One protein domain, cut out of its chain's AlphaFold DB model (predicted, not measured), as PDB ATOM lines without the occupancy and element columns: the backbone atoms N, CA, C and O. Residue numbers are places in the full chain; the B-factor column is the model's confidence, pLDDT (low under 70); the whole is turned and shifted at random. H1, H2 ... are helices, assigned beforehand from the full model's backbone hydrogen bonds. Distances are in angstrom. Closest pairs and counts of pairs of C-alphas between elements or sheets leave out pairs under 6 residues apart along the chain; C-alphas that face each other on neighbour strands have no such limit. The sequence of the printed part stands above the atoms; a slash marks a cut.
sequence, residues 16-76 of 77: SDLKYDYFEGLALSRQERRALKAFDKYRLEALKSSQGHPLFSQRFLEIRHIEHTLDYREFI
ATOM      1  N   SER A  16     343.057 281.666 382.720       97.31
ATOM      2  CA  SER A  16     342.271 282.824 382.292       97.31
ATOM      3  C   SER A  16     342.020 283.791 383.454       97.31
ATOM      4  O   SER A  16     342.230 284.993 383.290       97.31
ATOM      5  N   ASP A  17     341.688 283.277 384.642       97.19
ATOM      6  CA  ASP A  17     341.498 284.108 385.840       97.19
ATOM      7  C   ASP A  17     342.794 284.830 386.231       97.19
ATOM      8  O   ASP A  17     342.786 286.023 386.514       97.19
ATOM      9  N   LEU A  18     343.941 284.141 386.171       97.19
ATOM     10  CA  LEU A  18     345.238 284.769 386.455       97.19
ATOM     11  C   LEU A  18     345.600 285.869 385.454       97.19
ATOM     12  O   LEU A  18     346.240 286.853 385.824       97.19
ATOM     13  N   LYS A  19     345.237 285.697 384.179       97.19
ATOM     14  CA  LYS A  19     345.443 286.732 383.162       97.19
ATOM     15  C   LYS A  19     344.543 287.927 383.416       97.19
ATOM     16  O   LYS A  19     345.029 289.047 383.316       97.19
ATOM     17  N   TYR A  20     343.277 287.690 383.752       97.38
ATOM     18  CA  TYR A  20     342.347 288.750 384.124       97.38
ATOM     19  C   TYR A  20     342.900 289.564 385.300       97.38
ATOM     20  O   TYR A  20     343.119 290.761 385.150       97.38
ATOM     21  N   ASP A  21     343.274 288.893 386.393       96.44
ATOM     22  CA  ASP A  21     343.900 289.526 387.557       96.44
ATOM     23  C   ASP A  21     345.133 290.357 387.162       96.44
ATOM     24  O   ASP A  21     345.285 291.497 387.589       96.44
ATOM     25  N   TYR A  22     346.006 289.814 386.306       95.31
ATOM     26  CA  TYR A  22     347.184 290.532 385.819       95.31
ATOM     27  C   TYR A  22     346.832 291.799 385.022       95.31
ATOM     28  O   TYR A  22     347.474 292.832 385.218       95.31
ATOM     29  N   PHE A  23     345.840 291.736 384.128       95.62
ATOM     30  CA  PHE A  23     345.421 292.878 383.307       95.62
ATOM     31  C   PHE A  23     344.704 293.961 384.117       95.62
ATOM     32  O   PHE A  23     344.890 295.140 383.833       95.62
ATOM     33  N   GLU A  24     343.963 293.572 385.152       97.19
ATOM     34  CA  GLU A  24     343.341 294.488 386.117       97.19
ATOM     35  C   GLU A  24     344.353 295.072 387.125       97.19
ATOM     36  O   GLU A  24     344.004 295.882 387.981       97.19
ATOM     37  N   GLY A  25     345.628 294.666 387.057       95.50
ATOM     38  CA  GLY A  25     346.676 295.124 387.971       95.50
ATOM     39  C   GLY A  25     346.600 294.503 389.371       95.50
ATOM     40  O   GLY A  25     347.253 294.990 390.297       95.50
ATOM     41  N   LEU A  26     345.836 293.421 389.543       96.31
ATOM     42  CA  LEU A  26     345.752 292.677 390.794       96.31
ATOM     43  C   LEU A  26     347.047 291.898 391.051       96.31
ATOM     44  O   LEU A  26     347.694 291.336 390.161       96.31
ATOM     45  N   ALA A  27     347.446 291.860 392.322       94.81
ATOM     46  CA  ALA A  27     348.678 291.206 392.722       94.81
ATOM     47  C   ALA A  27     348.554 289.681 392.607       94.81
ATOM     48  O   ALA A  27     347.812 289.040 393.346       94.81
ATOM     49  N   LEU A  28     349.370 289.091 391.737       95.81
ATOM     50  CA  LEU A  28     349.543 287.644 391.679       95.81
ATOM     51  C   LEU A  28     350.541 287.162 392.739       95.81
ATOM     52  O   LEU A  28     351.555 287.806 393.030       95.81
ATOM     53  N   SER A  29     350.319 285.972 393.273       96.56
ATOM     54  CA  SER A  29     351.294 285.244 394.078       96.56
ATOM     55  C   SER A  29     352.469 284.745 393.225       96.56
ATOM     56  O   SER A  29     352.460 284.745 391.989       96.56
ATOM     57  N   ARG A  30     353.532 284.272 393.890       96.56
ATOM     58  CA  ARG A  30     354.687 283.672 393.200       96.56
ATOM     59  C   ARG A  30     354.300 282.419 392.403       96.56
ATOM     60  O   ARG A  30     354.856 282.216 391.325       96.56
ATOM     61  N   GLN A  31     353.384 281.598 392.921       96.31
ATOM     62  CA  GLN A  31     352.937 280.375 392.249       96.31
ATOM     63  C   GLN A  31     352.120 280.698 390.997       96.31
ATOM     64  O   GLN A  31     352.408 280.158 389.936       96.31
ATOM     65  N   GLU A  32     351.196 281.651 391.088       97.06
ATOM     66  CA  GLU A  32     350.373 282.095 389.956       97.06
ATOM     67  C   GLU A  32     351.228 282.697 388.833       97.06
ATOM     68  O   GLU A  32     351.098 282.317 387.671       97.06
ATOM     69  N   ARG A  33     352.208 283.549 389.174       97.06
ATOM     70  CA  ARG A  33     353.181 284.048 388.184       97.06
ATOM     71  C   ARG A  33     353.988 282.924 387.534       97.06
ATOM     72  O   ARG A  33     354.303 283.004 386.346       97.06
ATOM     73  N   ARG A  34     354.369 281.896 388.302       97.62
ATOM     74  CA  ARG A  34     355.078 280.724 387.766       97.62
ATOM     75  C   ARG A  34     354.176 279.940 386.810       97.62
ATOM     76  O   ARG A  34     354.656 279.540 385.756       97.62
ATOM     77  N   ALA A  35     352.898 279.785 387.143       97.75
ATOM     78  CA  ALA A  35     351.921 279.094 386.313       97.75
ATOM     79  C   ALA A  35     351.659 279.819 384.993       97.75
ATOM     80  O   ALA A  35     351.689 279.174 383.951       97.75
ATOM     81  N   LEU A  36     351.531 281.152 385.000       97.25
ATOM     82  CA  LEU A  36     351.433 281.938 383.763       97.25
ATOM     83  C   LEU A  36     352.631 281.707 382.834       97.25
ATOM     84  O   LEU A  36     352.452 281.474 381.640       97.25
ATOM     85  N   LYS A  37     353.854 281.722 383.379       96.94
ATOM     86  CA  LYS A  37     355.077 281.467 382.597       96.94
ATOM     87  C   LYS A  37     355.127 280.040 382.048       96.94
ATOM     88  O   LYS A  37     355.511 279.842 380.900       96.94
ATOM     89  N   ALA A  38     354.758 279.054 382.863       97.44
ATOM     90  CA  ALA A  38     354.747 277.655 382.452       97.44
ATOM     91  C   ALA A  38     353.682 277.385 381.378       97.44
ATOM     92  O   ALA A  38     353.977 276.736 380.376       97.44
ATOM     93  N   PHE A  39     352.485 277.953 381.538       97.62
ATOM     94  CA  PHE A  39     351.423 277.880 380.540       97.62
ATOM     95  C   PHE A  39     351.834 278.528 379.217       97.62
ATOM     96  O   PHE A  39     351.587 277.962 378.156       97.62
ATOM     97  N   ASP A  40     352.480 279.697 379.253       96.44
ATOM     98  CA  ASP A  40     352.909 280.363 378.022       96.44
ATOM     99  C   ASP A  40     353.948 279.529 377.261       96.44
ATOM    100  O   ASP A  40     353.847 279.374 376.043       96.44
ATOM    101  N   LYS A  41     354.879 278.890 377.981       96.25
ATOM    102  CA  LYS A  41     355.812 277.923 377.392       96.25
ATOM    103  C   LYS A  41     355.073 276.739 376.756       96.25
ATOM    104  O   LYS A  41     355.302 276.465 375.580       96.25
ATOM    105  N   TYR A  42     354.165 276.095 377.494       95.44
ATOM    106  CA  TYR A  42     353.337 274.989 376.993       95.44
ATOM    107  C   TYR A  42     352.588 275.373 375.708       95.44
ATOM    108  O   TYR A  42     352.658 274.664 374.705       95.44
ATOM    109  N   ARG A  43     351.930 276.539 375.706       95.19
ATOM    110  CA  ARG A  43     351.199 277.069 374.551       95.19
ATOM    111  C   ARG A  43     352.113 277.253 373.344       95.19
ATOM    112  O   ARG A  43     351.763 276.835 372.244       95.19
ATOM    113  N   LEU A  44     353.263 277.900 373.528       94.00
ATOM    114  CA  LEU A  44     354.196 278.164 372.434       94.00
ATOM    115  C   LEU A  44     354.769 276.870 371.854       94.00
ATOM    116  O   LEU A  44     354.884 276.762 370.635       94.00
ATOM    117  N   GLU A  45     355.111 275.894 372.693       93.62
ATOM    118  CA  GLU A  45     355.617 274.593 372.247       93.62
ATOM    119  C   GLU A  45     354.551 273.815 371.463       93.62
ATOM    120  O   GLU A  45     354.824 273.379 370.345       93.62
ATOM    121  N   ALA A  46     353.321 273.736 371.980       90.62
ATOM    122  CA  ALA A  46     352.213 273.036 371.327       90.62
ATOM    123  C   ALA A  46     351.811 273.664 369.977       90.62
ATOM    124  O   ALA A  46     351.503 272.959 369.009       90.62
ATOM    125  N   LEU A  47     351.843 274.996 369.874       91.31
ATOM    126  CA  LEU A  47     351.562 275.684 368.613       91.31
ATOM    127  C   LEU A  47     352.710 275.526 367.609       91.31
ATOM    128  O   LEU A  47     352.450 275.284 366.432       91.31
ATOM    129  N   LYS A  48     353.973 275.594 368.053       88.62
ATOM    130  CA  LYS A  48     355.145 275.387 367.182       88.62
ATOM    131  C   LYS A  48     355.230 273.967 366.627       88.62
ATOM    132  O   LYS A  48     355.701 273.792 365.507       88.62
ATOM    133  N   SER A  49     354.773 272.962 367.375       84.19
ATOM    134  CA  SER A  49     354.753 271.569 366.906       84.19
ATOM    135  C   SER A  49     353.661 271.279 365.869       84.19
ATOM    136  O   SER A  49     353.620 270.182 365.317       84.19
ATOM    137  N   SER A  50     352.760 272.228 365.598       81.94
ATOM    138  CA  SER A  50     351.652 272.042 364.659       81.94
ATOM    139  C   SER A  50     352.088 272.380 363.229       81.94
ATOM    140  O   SER A  50     352.228 273.549 362.877       81.94
ATOM    141  N   GLN A  51     352.303 271.365 362.383       76.06
ATOM    142  CA  GLN A  51     352.627 271.569 360.966       76.06
ATOM    143  C   GLN A  51     351.350 271.807 360.142       76.06
ATOM    144  O   GLN A  51     350.576 270.888 359.896       76.06
ATOM    145  N   GLY A  52     351.134 273.046 359.694       76.88
ATOM    146  CA  GLY A  52     350.037 273.411 358.790       76.88
ATOM    147  C   GLY A  52     348.788 273.991 359.468       76.88
ATOM    148  O   GLY A  52     348.560 273.849 360.670       76.88
ATOM    149  N   HIS A  53     347.966 274.677 358.666       73.25
ATOM    150  CA  HIS A  53     346.865 275.527 359.142       73.25
ATOM    151  C   HIS A  53     345.737 274.779 359.889       73.25
ATOM    152  O   HIS A  53     345.313 275.264 360.938       73.25
ATOM    153  N   PRO A  54     345.246 273.601 359.443       82.50
ATOM    154  CA  PRO A  54     344.156 272.909 360.146       82.50
ATOM    155  C   PRO A  54     344.556 272.414 361.542       82.50
ATOM    156  O   PRO A  54     343.802 272.573 362.500       82.50
ATOM    157  N   LEU A  55     345.770 271.866 361.668       86.00
ATOM    158  CA  LEU A  55     346.296 271.361 362.938       86.00
ATOM    159  C   LEU A  55     346.581 272.498 363.921       86.00
ATOM    160  O   LEU A  55     346.295 272.362 365.110       86.00
ATOM    161  N   PHE A  56     347.073 273.637 363.426       91.75
ATOM    162  CA  PHE A  56     347.250 274.834 364.244       91.75
ATOM    163  C   PHE A  56     345.922 275.303 364.852       91.75
ATOM    164  O   PHE A  56     345.847 275.507 366.062       91.75
ATOM    165  N   SER A  57     344.866 275.432 364.041       90.44
ATOM    166  CA  SER A  57     343.551 275.880 364.519       90.44
ATOM    167  C   SER A  57     342.964 274.942 365.570       90.44
ATOM    168  O   SER A  57     342.451 275.406 366.588       90.44
ATOM    169  N   GLN A  58     343.077 273.626 365.366       92.50
ATOM    170  CA  GLN A  58     342.615 272.649 366.349       92.50
ATOM    171  C   GLN A  58     343.383 272.775 367.672       92.50
ATOM    172  O   GLN A  58     342.769 272.916 368.728       92.50
ATOM    173  N   ARG A  59     344.722 272.794 367.624       93.00
ATOM    174  CA  ARG A  59     345.549 272.939 368.831       93.00
ATOM    175  C   ARG A  59     345.310 274.259 369.543       93.00
ATOM    176  O   ARG A  59     345.291 274.298 370.769       93.00
ATOM    177  N   PHE A  60     345.073 275.329 368.796       93.94
ATOM    178  CA  PHE A  60     344.712 276.615 369.371       93.94
ATOM    179  C   PHE A  60     343.413 276.531 370.185       93.94
ATOM    180  O   PHE A  60     343.385 276.997 371.324       93.94
ATOM    181  N   LEU A  61     342.360 275.904 369.648       95.25
ATOM    182  CA  LEU A  61     341.094 275.724 370.367       95.25
ATOM    183  C   LEU A  61     341.252 274.843 371.613       95.25
ATOM    184  O   LEU A  61     340.706 275.178 372.662       95.25
ATOM    185  N   GLU A  62     342.034 273.765 371.527       95.50
ATOM    186  CA  GLU A  62     342.332 272.899 372.676       95.50
ATOM    187  C   GLU A  62     343.047 273.669 373.794       95.50
ATOM    188  O   GLU A  62     342.635 273.614 374.952       95.50
ATOM    189  N   ILE A  63     344.073 274.459 373.451       96.44
ATOM    190  CA  ILE A  63     344.792 275.292 374.422       96.44
ATOM    191  C   ILE A  63     343.860 276.327 375.053       96.44
ATOM    192  O   ILE A  63     343.935 276.557 376.258       96.44
ATOM    193  N   ARG A  64     342.970 276.946 374.266       96.25
ATOM    194  CA  ARG A  64     341.972 277.887 374.792       96.25
ATOM    195  C   ARG A  64     341.027 277.194 375.758       96.25
ATOM    196  O   ARG A  64     340.783 277.730 376.826       96.25
ATOM    197  N   HIS A  65     340.530 276.007 375.431       96.56
ATOM    198  CA  HIS A  65     339.688 275.259 376.359       96.56
ATOM    199  C   HIS A  65     340.419 275.002 377.684       96.56
ATOM    200  O   HIS A  65     339.895 275.339 378.740       96.56
ATOM    201  N   ILE A  66     341.658 274.509 377.617       95.62
ATOM    202  CA  ILE A  66     342.512 274.257 378.783       95.62
ATOM    203  C   ILE A  66     342.722 275.524 379.634       95.62
ATOM    204  O   ILE A  66     342.627 275.464 380.858       95.62
ATOM    205  N   GLU A  67     342.982 276.667 378.993       96.69
ATOM    206  CA  GLU A  67     343.187 277.968 379.647       96.69
ATOM    207  C   GLU A  67     342.018 278.369 380.561       96.69
ATOM    208  O   GLU A  67     342.240 279.006 381.593       96.69
ATOM    209  N   HIS A  68     340.795 277.995 380.169       95.75
ATOM    210  CA  HIS A  68     339.533 278.362 380.820       95.75
ATOM    211  C   HIS A  68     338.985 277.295 381.772       95.75
ATOM    212  O   HIS A  68     338.020 277.573 382.478       95.75
ATOM    213  N   THR A  69     339.535 276.077 381.789       93.62
ATOM    214  CA  THR A  69     338.937 274.959 382.548       93.62
ATOM    215  C   THR A  69     339.867 274.283 383.545       93.62
ATOM    216  O   THR A  69     339.376 273.756 384.544       93.62
ATOM    217  N   LEU A  70     341.185 274.284 383.326       94.19
ATOM    218  CA  LEU A  70     342.121 273.636 384.249       94.19
ATOM    219  C   LEU A  70     342.551 274.563 385.389       94.19
ATOM    220  O   LEU A  70     342.773 275.756 385.189       94.19
ATOM    221  N   ASP A  71     342.748 273.978 386.577       95.69
ATOM    222  CA  ASP A  71     343.420 274.649 387.695       95.69
ATOM    223  C   ASP A  71     344.837 275.053 387.260       95.69
ATOM    224  O   ASP A  71     345.592 274.237 386.720       95.69
ATOM    225  N   TYR A  72     345.228 276.305 387.515       96.00
ATOM    226  CA  TYR A  72     346.560 276.800 387.167       96.00
ATOM    227  C   TYR A  72     347.684 275.936 387.759       96.00
ATOM    228  O   TYR A  72     348.795 275.903 387.220       96.00
ATOM    229  N   ARG A  73     347.421 275.254 388.883       94.94
ATOM    230  CA  ARG A  73     348.398 274.411 389.578       94.94
ATOM    231  C   ARG A  73     348.885 273.255 388.716       94.94
ATOM    232  O   ARG A  73     350.021 272.828 388.903       94.94
ATOM    233  N   GLU A  74     348.093 272.801 387.746       95.00
ATOM    234  CA  GLU A  74     348.487 271.753 386.797       95.00
ATOM    235  C   GLU A  74     349.740 272.128 385.986       95.00
ATOM    236  O   GLU A  74     350.500 271.250 385.591       95.00
ATOM    237  N   PHE A  75     350.023 273.423 385.802       94.06
ATOM    238  CA  PHE A  75     351.182 273.900 385.034       94.06
ATOM    239  C   PHE A  75     352.464 274.058 385.856       94.06
ATOM    240  O   PHE A  75     353.507 274.405 385.304       94.06
ATOM    241  N   ILE A  76     352.406 273.864 387.173       92.06
ATOM    242  CA  ILE A  76     353.565 274.026 388.068       92.06
ATOM    243  C   ILE A  76     353.857 272.783 388.909       92.06
ATOM    244  O   ILE A  76     354.656 272.882 389.846       92.06
TER     245      ILE A  76
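What this domain is: This is residues 16 to 76 of the 77 residues of an uncharacterized protein of Putridiphycobacter roseus (UniProt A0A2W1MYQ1). A long helical hairpin, H2 and H3, makes the long axis, its two helices touching toward the end where the tight link joins them, and two shorter helices, H1 and H4, sit toward its other, open end, where H1 meets residues 32 to 36 of H2 and residues 67 to 68 of H3, and H4 meets residues 31 to 39 of H2. H1 crosses there, and the four-residue H4 packs on H2. The printed part has 61 residues with four named helices, H1 to H4 in order, and no named strand; its class is all helix. It is only just loose, close to compact, with a radius of gyration of the C-alphas of 12.7 A, and a rod spanning 38 by 19 by 17 A.

Where its parts are: H2, the longest helix, is residues 30 to 48, 27.3 A from C-alpha 30 at (354.687, 283.672, 393.200) to C-alpha 48. H3 is residues 53 to 69, 24.7 A. H1 is residues 16 to 23, 10.6 A, beginning at C-alpha 16 (342.271, 282.824, 382.292). H4 is residues 72 to 75, 5.9 A, ending at C-alpha 75 (351.182, 273.900, 385.034).

How they stand to each other: H2 is the hub, touching the three other helices. H2 and H3 touch as a helical hairpin, at a shallow tilt of 18 degrees, opposite ways; their closest C-alphas, of Leu 47 and Phe 56, are 6.2 A apart. H2 touches H4 with residues 31 to 39 alone, closest at the C-alphas of Ala 35 and Phe 75, 5.4 A. H1 and H2 only just touch, with 3 pairs of C-alphas within 8 A, the closest those of Leu 18 and Glu 32, 6.8 A. H1 and H3 also only just touch, with 3 such pairs, about perpendicular at 84 degrees; the closest C-alphas, of Ser 16 and His 68, are 5.4 A apart. H3 and H4 are apart. Every O i to N i+4 pair is within hydrogen-bond range in H1, H2 and H3; H4 is too short for one.

The domain as a whole: The C-alphas of Ala 27 and Gly 52, the two farthest apart, are 38.3 A apart. The printed part has no cut. The links H2 to H3 and H3 to H4 are tight, and H1 to H2 is short. The mean pLDDT of the printed part is 93.6, and no printed residue is under 70.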